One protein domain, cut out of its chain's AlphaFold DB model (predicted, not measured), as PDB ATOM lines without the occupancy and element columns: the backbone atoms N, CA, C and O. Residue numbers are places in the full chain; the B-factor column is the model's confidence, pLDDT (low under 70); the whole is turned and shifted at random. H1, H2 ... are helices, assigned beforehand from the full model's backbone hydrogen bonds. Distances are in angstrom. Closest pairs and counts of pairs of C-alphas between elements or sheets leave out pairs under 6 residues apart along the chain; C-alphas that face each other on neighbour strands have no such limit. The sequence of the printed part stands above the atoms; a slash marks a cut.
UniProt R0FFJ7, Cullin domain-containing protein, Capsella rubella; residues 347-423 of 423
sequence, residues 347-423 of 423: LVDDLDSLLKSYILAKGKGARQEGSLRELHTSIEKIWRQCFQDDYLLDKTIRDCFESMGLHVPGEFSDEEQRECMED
ATOM      1  N   LEU A 347      14.546  22.363 -38.714       95.81
ATOM      2  CA  LEU A 347      15.415  23.432 -39.232       95.81
ATOM      3  C   LEU A 347      16.916  23.114 -39.107       95.81
ATOM      4  O   LEU A 347      17.735  24.029 -39.019       95.81
ATOM      5  N   VAL A 348      17.318  21.840 -39.065       94.88
ATOM      6  CA  VAL A 348      18.739  21.470 -38.866       94.88
ATOM      7  C   VAL A 348      19.644  22.044 -39.971       94.88
ATOM      8  O   VAL A 348      20.745  22.488 -39.663       94.88
ATOM      9  N   ASP A 349      19.153  22.186 -41.208       94.44
ATOM     10  CA  ASP A 349      19.854  22.862 -42.319       94.44
ATOM     11  C   ASP A 349      20.200  24.342 -42.039       94.44
ATOM     12  O   ASP A 349      21.246  24.852 -42.467       94.44
ATOM     13  N   ASP A 350      19.336  25.064 -41.313       95.00
ATOM     14  CA  ASP A 350      19.610  26.444 -40.903       95.00
ATOM     15  C   ASP A 350      20.735  26.467 -39.846       95.00
ATOM     16  O   ASP A 350      21.609  27.335 -39.889       95.00
ATOM     17  N   LEU A 351      20.773  25.483 -38.935       96.12
ATOM     18  CA  LEU A 351      21.852  25.327 -37.949       96.12
ATOM     19  C   LEU A 351      23.176  24.885 -38.596       96.12
ATOM     20  O   LEU A 351      24.230  25.403 -38.227       96.12
ATOM     21  N   ASP A 352      23.131  23.991 -39.585       96.19
ATOM     22  CA  ASP A 352      24.285  23.598 -40.402       96.19
ATOM     23  C   ASP A 352      24.922  24.818 -41.078       96.19
ATOM     24  O   ASP A 352      26.131  25.046 -40.992       96.19
ATOM     25  N   SER A 353      24.086  25.681 -41.655       95.69
ATOM     26  CA  SER A 353      24.517  26.927 -42.292       95.69
ATOM     27  C   SER A 353      25.208  27.888 -41.308       95.69
ATOM     28  O   SER A 353      26.209  28.526 -41.667       95.69
ATOM     29  N   LEU A 354      24.734  27.963 -40.056       96.00
ATOM     30  CA  LEU A 354      25.387  28.716 -38.973       96.00
ATOM     31  C   LEU A 354      26.733  28.087 -38.574       96.00
ATOM     32  O   LEU A 354      27.745  28.793 -38.498       96.00
ATOM     33  N   LEU A 355      26.769  26.765 -38.376       96.56
ATOM     34  CA  LEU A 355      27.972  26.006 -38.025       96.56
ATOM     35  C   LEU A 355      29.062  26.176 -39.090       96.56
ATOM     36  O   LEU A 355      30.171  26.613 -38.782       96.56
ATOM     37  N   LYS A 356      28.725  25.938 -40.357       95.94
ATOM     38  CA  LYS A 356      29.588  26.141 -41.527       95.94
ATOM     39  C   LYS A 356      30.184  27.545 -41.576       95.94
ATOM     40  O   LYS A 356      31.392  27.711 -41.762       95.94
ATOM     41  N   SER A 357      29.349  28.562 -41.370       95.25
ATOM     42  CA  SER A 357      29.770  29.966 -41.387       95.25
ATOM     43  C   SER A 357      30.738  30.288 -40.244       95.25
ATOM     44  O   SER A 357      31.762  30.938 -40.472       95.25
ATOM     45  N   TYR A 358      30.480  29.769 -39.038       96.19
ATOM     46  CA  TYR A 358      31.377  29.886 -37.885       96.19
ATOM     47  C   TYR A 358      32.731  29.194 -38.124       96.19
ATOM     48  O   TYR A 358      33.778  29.828 -37.953       96.19
ATOM     49  N   ILE A 359      32.737  27.936 -38.587       95.31
ATOM     50  CA  ILE A 359      33.973  27.172 -38.836       95.31
ATOM     51  C   ILE A 359      34.831  27.865 -39.902       95.31
ATOM     52  O   ILE A 359      36.032  28.051 -39.700       95.31
ATOM     53  N   LEU A 360      34.233  28.309 -41.011       94.12
ATOM     54  CA  LEU A 360      34.956  28.995 -42.088       94.12
ATOM     55  C   LEU A 360      35.451  30.396 -41.695       94.12
ATOM     56  O   LEU A 360      36.429  30.876 -42.276       94.12
ATOM     57  N   ALA A 361      34.801  31.071 -40.745       93.06
ATOM     58  CA  ALA A 361      35.273  32.344 -40.205       93.06
ATOM     59  C   ALA A 361      36.451  32.135 -39.241       93.06
ATOM     60  O   ALA A 361      37.545  32.655 -39.477       93.06
ATOM     61  N   LYS A 362      36.261  31.324 -38.194       93.44
ATOM     62  CA  LYS A 362      37.255  31.105 -37.131       93.44
ATOM     63  C   LYS A 362      38.458  30.286 -37.611       93.44
ATOM     64  O   LYS A 362      39.597  30.583 -37.253       93.44
ATOM     65  N   GLY A 363      38.235  29.330 -38.513       91.12
ATOM     66  CA  GLY A 363      39.280  28.508 -39.127       91.12
ATOM     67  C   GLY A 363      40.273  29.293 -39.985       91.12
ATOM     68  O   GLY A 363      41.453  28.945 -40.021       91.12
ATOM     69  N   LYS A 364      39.862  30.412 -40.605       89.69
ATOM     70  CA  LYS A 364      40.792  31.313 -41.316       89.69
ATOM     71  C   LYS A 364      41.801  31.965 -40.372       89.69
ATOM     72  O   LYS A 364      42.966  32.072 -40.750       89.69
ATOM     73  N   GLY A 365      41.373  32.366 -39.171       88.75
ATOM     74  CA  GLY A 365      42.261  32.875 -38.120       88.75
ATOM     75  C   GLY A 365      43.162  31.770 -37.570       88.75
ATOM     76  O   GLY A 365      44.383  31.854 -37.680       88.75
ATOM     77  N   ALA A 366      42.562  30.661 -37.127       88.50
ATOM     78  CA  ALA A 366      43.296  29.525 -36.564       88.50
ATOM     79  C   ALA A 366      44.333  28.914 -37.532       88.50
ATOM     80  O   ALA A 366      45.375  28.411 -37.114       88.50
ATOM     81  N   ARG A 367      44.100  28.987 -38.851       86.56
ATOM     82  CA  ARG A 367      45.082  28.584 -39.873       86.56
ATOM     83  C   ARG A 367      46.286  29.528 -39.962       86.56
ATOM     84  O   ARG A 367      47.379  29.057 -40.265       86.56
ATOM     85  N   GLN A 368      46.108  30.828 -39.726       87.25
ATOM     86  CA  GLN A 368      47.209  31.804 -39.690       87.25
ATOM     87  C   GLN A 368      48.021  31.688 -38.392       87.25
ATOM     88  O   GLN A 368      49.236  31.867 -38.412       87.25
ATOM     89  N   GLU A 369      47.357  31.341 -37.289       87.94
ATOM     90  CA  GLU A 369      47.955  31.181 -35.956       87.94
ATOM     91  C   GLU A 369      48.574  29.790 -35.717       87.94
ATOM     92  O   GLU A 369      49.370  29.616 -34.798       87.94
ATOM     93  N   GLY A 370      48.230  28.792 -36.539       87.31
ATOM     94  CA  GLY A 370      48.678  27.401 -36.394       87.31
ATOM     95  C   GLY A 370      47.818  26.538 -35.455       87.31
ATOM     96  O   GLY A 370      48.072  25.341 -35.331       87.31
ATOM     97  N   SER A 371      46.767  27.103 -34.858       91.44
ATOM     98  CA  SER A 371      45.842  26.472 -33.900       91.44
ATOM     99  C   SER A 371      44.703  25.663 -34.551       91.44
ATOM    100  O   SER A 371      43.802  25.175 -33.870       91.44
ATOM    101  N   LEU A 372      44.724  25.456 -35.876       90.56
ATOM    102  CA  LEU A 372      43.639  24.802 -36.633       90.56
ATOM    103  C   LEU A 372      43.228  23.412 -36.096       90.56
ATOM    104  O   LEU A 372      42.047  23.071 -36.123       90.56
ATOM    105  N   ARG A 373      44.181  22.621 -35.582       88.44
ATOM    106  CA  ARG A 373      43.902  21.307 -34.968       88.44
ATOM    107  C   ARG A 373      43.209  21.432 -33.606       88.44
ATOM    108  O   ARG A 373      42.376  20.597 -33.284       88.44
ATOM    109  N   GLU A 374      43.520  22.467 -32.832       90.88
ATOM    110  CA  GLU A 374      42.879  22.737 -31.537       90.88
ATOM    111  C   GLU A 374      41.422  23.166 -31.749       90.88
ATOM    112  O   GLU A 374      40.519  22.668 -31.077       90.88
ATOM    113  N   LEU A 375      41.183  24.012 -32.761       91.50
ATOM    114  CA  LEU A 375      39.841  24.396 -33.195       91.50
ATOM    115  C   LEU A 375      39.014  23.172 -33.629       91.50
ATOM    116  O   LEU A 375      37.873  23.042 -33.186       91.50
ATOM    117  N   HIS A 376      39.590  22.256 -34.420       92.69
ATOM    118  CA  HIS A 376      38.939  20.989 -34.783       92.69
ATOM    119  C   HIS A 376      38.531  20.189 -33.546       92.69
ATOM    120  O   HIS A 376      37.358  19.880 -33.380       92.69
ATOM    121  N   THR A 377      39.476  19.903 -32.644       91.88
ATOM    122  CA  THR A 377      39.217  19.121 -31.425       91.88
ATOM    123  C   THR A 377      38.152  19.768 -30.529       91.88
ATOM    124  O   THR A 377      37.378  19.057 -29.890       91.88
ATOM    125  N   SER A 378      38.068  21.102 -30.498       93.06
ATOM    126  CA  SER A 378      37.002  21.813 -29.782       93.06
ATOM    127  C   SER A 378      35.623  21.609 -30.425       93.06
ATOM    128  O   SER A 378      34.665  21.270 -29.733       93.06
ATOM    129  N   ILE A 379      35.517  21.750 -31.752       93.31
ATOM    130  CA  ILE A 379      34.254  21.566 -32.490       93.31
ATOM    131  C   ILE A 379      33.798  20.104 -32.473       93.31
ATOM    132  O   ILE A 379      32.631  19.836 -32.220       93.31
ATOM    133  N   GLU A 380      34.719  19.161 -32.656       90.88
ATOM    134  CA  GLU A 380      34.476  17.718 -32.562       90.88
ATOM    135  C   GLU A 380      33.918  17.334 -31.180       90.88
ATOM    136  O   GLU A 380      32.946  16.587 -31.073       90.88
ATOM    137  N   LYS A 381      34.469  17.912 -30.103       93.12
ATOM    138  CA  LYS A 381      33.931  17.748 -28.745       93.12
ATOM    139  C   LYS A 381      32.517  18.326 -28.611       93.12
ATOM    140  O   LYS A 381      31.696  17.726 -27.920       93.12
ATOM    141  N   ILE A 382      32.233  19.480 -29.221       94.06
ATOM    142  CA  ILE A 382      30.890  20.082 -29.214       94.06
ATOM    143  C   ILE A 382      29.902  19.181 -29.959       94.06
ATOM    144  O   ILE A 382      28.854  18.865 -29.403       94.06
ATOM    145  N   TRP A 383      30.252  18.698 -31.150       92.75
ATOM    146  CA  TRP A 383      29.418  17.793 -31.942       92.75
ATOM    147  C   TRP A 383      29.010  16.544 -31.141       92.75
ATOM    148  O   TRP A 383      27.819  16.371 -30.868       92.75
ATOM    149  N   ARG A 384      29.981  15.795 -30.597       90.56
ATOM    150  CA  ARG A 384      29.724  14.596 -29.768       90.56
ATOM    151  C   ARG A 384      28.912  14.854 -28.484       90.56
ATOM    152  O   ARG A 384      28.353  13.929 -27.904       90.56
ATOM    153  N   GLN A 385      28.890  16.083 -27.951       92.50
ATOM    154  CA  GLN A 385      28.274  16.401 -26.642       92.50
ATOM    155  C   GLN A 385      26.988  17.241 -26.722       92.50
ATOM    156  O   GLN A 385      26.240  17.330 -25.736       92.50
ATOM    157  N   CYS A 386      26.731  17.873 -27.867       94.00
ATOM    158  CA  CYS A 386      25.623  18.808 -28.068       94.00
ATOM    159  C   CYS A 386      24.751  18.463 -29.277       94.00
ATOM    160  O   CYS A 386      23.553  18.727 -29.219       94.00
ATOM    161  N   PHE A 387      25.323  17.872 -30.330       92.75
ATOM    162  CA  PHE A 387      24.636  17.608 -31.599       92.75
ATOM    163  C   PHE A 387      24.201  16.145 -31.764       92.75
ATOM    164  O   PHE A 387      23.765  15.763 -32.837       92.75
ATOM    165  N   GLN A 388      24.271  15.330 -30.701       89.62
ATOM    166  CA  GLN A 388      23.767  13.943 -30.678       89.62
ATOM    167  C   GLN A 388      24.326  13.062 -31.814       89.62
ATOM    168  O   GLN A 388      23.612  12.213 -32.340       89.62
ATOM    169  N   ASP A 389      25.591  13.290 -32.183       85.12
ATOM    170  CA  ASP A 389      26.291  12.614 -33.282       85.12
ATOM    171  C   ASP A 389      25.598  12.769 -34.661       85.12
ATOM    172  O   ASP A 389      25.707  11.903 -35.526       85.12
ATOM    173  N   ASP A 390      24.896  13.893 -34.880       91.00
ATOM    174  CA  ASP A 390      24.210  14.223 -36.138       91.00
ATOM    175  C   ASP A 390      25.150  14.156 -37.358       91.00
ATOM    176  O   ASP A 390      26.210  14.793 -37.399       91.00
ATOM    177  N   TYR A 391      24.733  13.380 -38.362       90.06
ATOM    178  CA  TYR A 391      25.507  13.074 -39.565       90.06
ATOM    179  C   TYR A 391      25.671  14.267 -40.522       90.06
ATOM    180  O   TYR A 391      26.724  14.403 -41.155       90.06
ATOM    181  N   LEU A 392      24.658  15.133 -40.645       91.62
ATOM    182  CA  LEU A 392      24.728  16.319 -41.502       91.62
ATOM    183  C   LEU A 392      25.778  17.287 -40.950       91.62
ATOM    184  O   LEU A 392      26.666  17.731 -41.683       91.62
ATOM    185  N   LEU A 393      25.723  17.533 -39.639       92.44
ATOM    186  CA  LEU A 393      26.655  18.419 -38.953       92.44
ATOM    187  C   LEU A 393      28.085  17.846 -38.941       92.44
ATOM    188  O   LEU A 393      29.023  18.608 -39.179       92.44
ATOM    189  N   ASP A 394      28.277  16.530 -38.757       92.56
ATOM    190  CA  ASP A 394      29.600  15.890 -38.910       92.56
ATOM    191  C   ASP A 394      30.169  16.111 -40.316       92.56
ATOM    192  O   ASP A 394      31.275  16.629 -40.484       92.56
ATOM    193  N   LYS A 395      29.383  15.794 -41.350       91.25
ATOM    194  CA  LYS A 395      29.786  15.981 -42.747       91.25
ATOM    195  C   LYS A 395      30.228  17.420 -43.019       91.25
ATOM    196  O   LYS A 395      31.300  17.624 -43.587       91.25
ATOM    197  N   THR A 396      29.469  18.415 -42.564       93.56
ATOM    198  CA  THR A 396      29.842  19.829 -42.712       93.56
ATOM    199  C   THR A 396      31.111  20.197 -41.945       93.56
ATOM    200  O   THR A 396      31.916  20.979 -42.461       93.56
ATOM    201  N   ILE A 397      31.341  19.637 -40.751       92.44
ATOM    202  CA  ILE A 397      32.597  19.820 -40.008       92.44
ATOM    203  C   ILE A 397      33.772  19.291 -40.842       92.44
ATOM    204  O   ILE A 397      34.716  20.047 -41.098       92.44
ATOM    205  N   ARG A 398      33.700  18.040 -41.321       89.94
ATOM    206  CA  ARG A 398      34.745  17.412 -42.151       89.94
ATOM    207  C   ARG A 398      35.023  18.231 -43.413       89.94
ATOM    208  O   ARG A 398      36.152  18.692 -43.591       89.94
ATOM    209  N   ASP A 399      33.993  18.514 -44.215       91.88
ATOM    210  CA  ASP A 399      34.087  19.284 -45.465       91.88
ATOM    211  C   ASP A 399      34.762  20.654 -45.239       91.88
ATOM    212  O   ASP A 399      35.621  21.092 -46.017       91.88
ATOM    213  N   CYS A 400      34.421  21.343 -44.141       92.81
ATOM    214  CA  CYS A 400      35.031  22.624 -43.793       92.81
ATOM    215  C   CYS A 400      36.527  22.490 -43.470       92.81
ATOM    216  O   CYS A 400      37.328  23.280 -43.981       92.81
ATOM    217  N   PHE A 401      36.931  21.518 -42.648       91.62
ATOM    218  CA  PHE A 401      38.335  21.347 -42.259       91.62
ATOM    219  C   PHE A 401      39.216  20.809 -43.392       91.62
ATOM    220  O   PHE A 401      40.337  21.305 -43.571       91.62
ATOM    221  N   GLU A 402      38.693  19.907 -44.222       90.44
ATOM    222  CA  GLU A 402      39.367  19.439 -45.434       90.44
ATOM    223  C   GLU A 402      39.615  20.589 -46.416       90.44
ATOM    224  O   GLU A 402      40.740  20.755 -46.896       90.44
ATOM    225  N   SER A 403      38.627  21.472 -46.629       89.69
ATOM    226  CA  SER A 403      38.791  22.667 -47.478       89.69
ATOM    227  C   SER A 403      39.898  23.621 -46.990       89.69
ATOM    228  O   SER A 403      40.491  24.369 -47.773       89.69
ATOM    229  N   MET A 404      40.220  23.577 -45.692       90.06
ATOM    230  CA  MET A 404      41.297  24.354 -45.074       90.06
ATOM    231  C   MET A 404      42.652  23.627 -45.059       90.06
ATOM    232  O   MET A 404      43.661  24.246 -44.704       90.06
ATOM    233  N   GLY A 405      42.706  22.369 -45.510       82.31
ATOM    234  CA  GLY A 405      43.917  21.551 -45.610       82.31
ATOM    235  C   GLY A 405      44.222  20.697 -44.377       82.31
ATOM    236  O   GLY A 405      45.353  20.228 -44.240       82.31
ATOM    237  N   LEU A 406      43.254  20.498 -43.475       82.94
ATOM    238  CA  LEU A 406      43.366  19.554 -42.364       82.94
ATOM    239  C   LEU A 406      42.662  18.247 -42.750       82.94
ATOM    240  O   LEU A 406      41.447  18.228 -42.897       82.94
ATOM    241  N   HIS A 407      43.414  17.155 -42.900       76.69
ATOM    242  CA  HIS A 407      42.823  15.833 -43.125       76.69
ATOM    243  C   HIS A 407      42.141  15.342 -41.842       76.69
ATOM    244  O   HIS A 407      42.804  15.181 -40.811       76.69
ATOM    245  N   VAL A 408      40.847  15.040 -41.935       71.06
ATOM    246  CA  VAL A 408      40.017  14.502 -40.853       71.06
ATOM    247  C   VAL A 408      39.583  13.087 -41.247       71.06
ATOM    248  O   VAL A 408      38.939  12.932 -42.276       71.06
ATOM    249  N   PRO A 409      39.969  12.024 -40.520       61.66
ATOM    250  CA  PRO A 409      39.400  10.698 -40.753       61.66
ATOM    251  C   PRO A 409      37.915  10.711 -40.367       61.66
ATOM    252  O   PRO A 409      37.597  11.109 -39.248       61.66
ATOM    253  N   GLY A 410      37.019  10.288 -41.261       55.81
ATOM    254  CA  GLY A 410      35.597  10.151 -40.934       55.81
ATOM    255  C   GLY A 410      35.349   9.009 -39.943       55.81
ATOM    256  O   GLY A 410      35.968   7.951 -40.063       55.81
ATOM    257  N   GLU A 411      34.451   9.218 -38.973       55.09
ATOM    258  CA  GLU A 411      34.011   8.148 -38.061       55.09
ATOM    259  C   GLU A 411      32.946   7.235 -38.699       55.09
ATOM    260  O   GLU A 411      32.881   6.060 -38.347       55.09
ATOM    261  N   PHE A 412      32.187   7.736 -39.685       52.22
ATOM    262  CA  PHE A 412      31.220   6.966 -40.477       52.22
ATOM    263  C   PHE A 412      31.804   6.527 -41.823       52.22
ATOM    264  O   PHE A 412      32.362   7.333 -42.573       52.22
ATOM    265  N   SER A 413      31.649   5.244 -42.138       47.69
ATOM    266  CA  SER A 413      32.168   4.630 -43.361       47.69
ATOM    267  C   SER A 413      31.320   4.962 -44.597       47.69
ATOM    268  O   SER A 413      30.124   5.225 -44.490       47.69
ATOM    269  N   ASP A 414      31.913   4.903 -45.796       50.25
ATOM    270  CA  ASP A 414      31.224   5.188 -47.072       50.25
ATOM    271  C   ASP A 414      30.022   4.258 -47.371       50.25
ATOM    272  O   ASP A 414      29.248   4.520 -48.294       50.25
ATOM    273  N   GLU A 415      29.846   3.180 -46.599       44.56
ATOM    274  CA  GLU A 415      28.712   2.255 -46.706       44.56
ATOM    275  C   GLU A 415      27.509   2.706 -45.850       44.56
ATOM    276  O   GLU A 415      26.376   2.637 -46.326       44.56
ATOM    277  N   GLU A 416      27.732   3.289 -44.664       49.03
ATOM    278  CA  GLU A 416      26.673   3.887 -43.822       49.03
ATOM    279  C   GLU A 416      26.090   5.166 -44.455       49.03
ATOM    280  O   GLU A 416      24.912   5.479 -44.295       49.03
ATOM    281  N   GLN A 417      26.889   5.865 -45.271       51.00
ATOM    282  CA  GLN A 417      26.487   7.077 -45.999       51.00
ATOM    283  C   GLN A 417      25.337   6.866 -47.004       51.00
ATOM    284  O   GLN A 417      24.808   7.852 -47.519       51.00
ATOM    285  N   ARG A 418      24.961   5.619 -47.328       45.22
ATOM    286  CA  ARG A 418      23.817   5.324 -48.210       45.22
ATOM    287  C   ARG A 418      22.504   5.103 -47.473       45.22
ATOM    288  O   ARG A 418      21.483   5.536 -47.991       45.22
ATOM    289  N   GLU A 419      22.519   4.467 -46.305       44.78
ATOM    290  CA  GLU A 419      21.276   4.143 -45.589       44.78
ATOM    291  C   GLU A 419      20.652   5.402 -44.959       44.78
ATOM    292  O   GLU A 419      19.445   5.597 -45.050       44.78
ATOM    293  N   CYS A 420      21.459   6.344 -44.452       45.25
ATOM    294  CA  CYS A 420      20.958   7.595 -43.857       45.25
ATOM    295  C   CYS A 420      20.414   8.646 -44.856       45.25
ATOM    296  O   CYS A 420      20.087   9.752 -44.435       45.25
ATOM    297  N   MET A 421      20.354   8.354 -46.162       41.22
ATOM    298  CA  MET A 421      19.752   9.244 -47.174       41.22
ATOM    299  C   MET A 421      18.440   8.702 -47.775       41.22
ATOM    300  O   MET A 421      17.887   9.354 -48.662       41.22
ATOM    301  N   GLU A 422      17.953   7.530 -47.341       36.72
ATOM    302  CA  GLU A 422      16.758   6.878 -47.915       36.72
ATOM    303  C   GLU A 422      15.558   6.716 -46.948       36.72
ATOM    304  O   GLU A 422      14.510   6.256 -47.408       36.72
ATOM    305  N   ASP A 423      15.666   7.134 -45.676       34.16
ATOM    306  CA  ASP A 423      14.596   7.089 -44.643       34.16
ATOM    307  C   ASP A 423      14.030   8.484 -44.280       34.16
ATOM    308  O   ASP A 423      14.840   9.410 -44.034       34.16
TER     309      ASP A 423
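What this domain is: This is residues 347 to 423 of the 423 residues of the protein "Cullin domain-containing protein" of Capsella rubella (UniProt R0FFJ7). Three helices, H1, H2 and H3, make an up-and-down bundle, each running against the one before, and a tail from H3 folds back to short H4, which touches no helix. The printed part has 77 residues, four named helices in the order H1 to H4 and no named strand: all helix. It is compact, radius of gyration of the C-alphas 12.8 A, and spans 42 by 26 by 21 A.

How they stand to each other: H1, residues 348 to 369, kinks by 25 degrees near residue 362. It touches H3, residues 391 to 403, the same way at a shallow tilt of 28 degrees; the closest C-alphas, Asp 352 and Leu 393, are 5.9 A apart. With residues 363 to 366 alone it touches residues 372 to 375 of H2, residues 372 to 386, in a hairpin; the closest C-alphas, Ala 366 and Leu 372, are 4.7 A apart. H2 and H3 form another hairpin, at 3 degrees; C-alphas 383 and 394, the closest, are 7.2 A apart. H4, residues 416 to 419, is apart from H1, H2 and H3. Every O i to N i+4 pair is within hydrogen-bond range in H2 and H3, 15 of 18 in H1; H4 is too short for one.

Where its parts are: H1, 30.9 A long, begins at C-alpha 348 (18.739, 21.470, -38.866). H2 measures 20.8 A, H3 18.2 A. H4 ends at C-alpha 419 (21.276, 4.143, -45.589).

The domain as a whole: The printed part has no cut. The link from H3 to H4 is long. Residues 409 to 423 have pLDDT under 70.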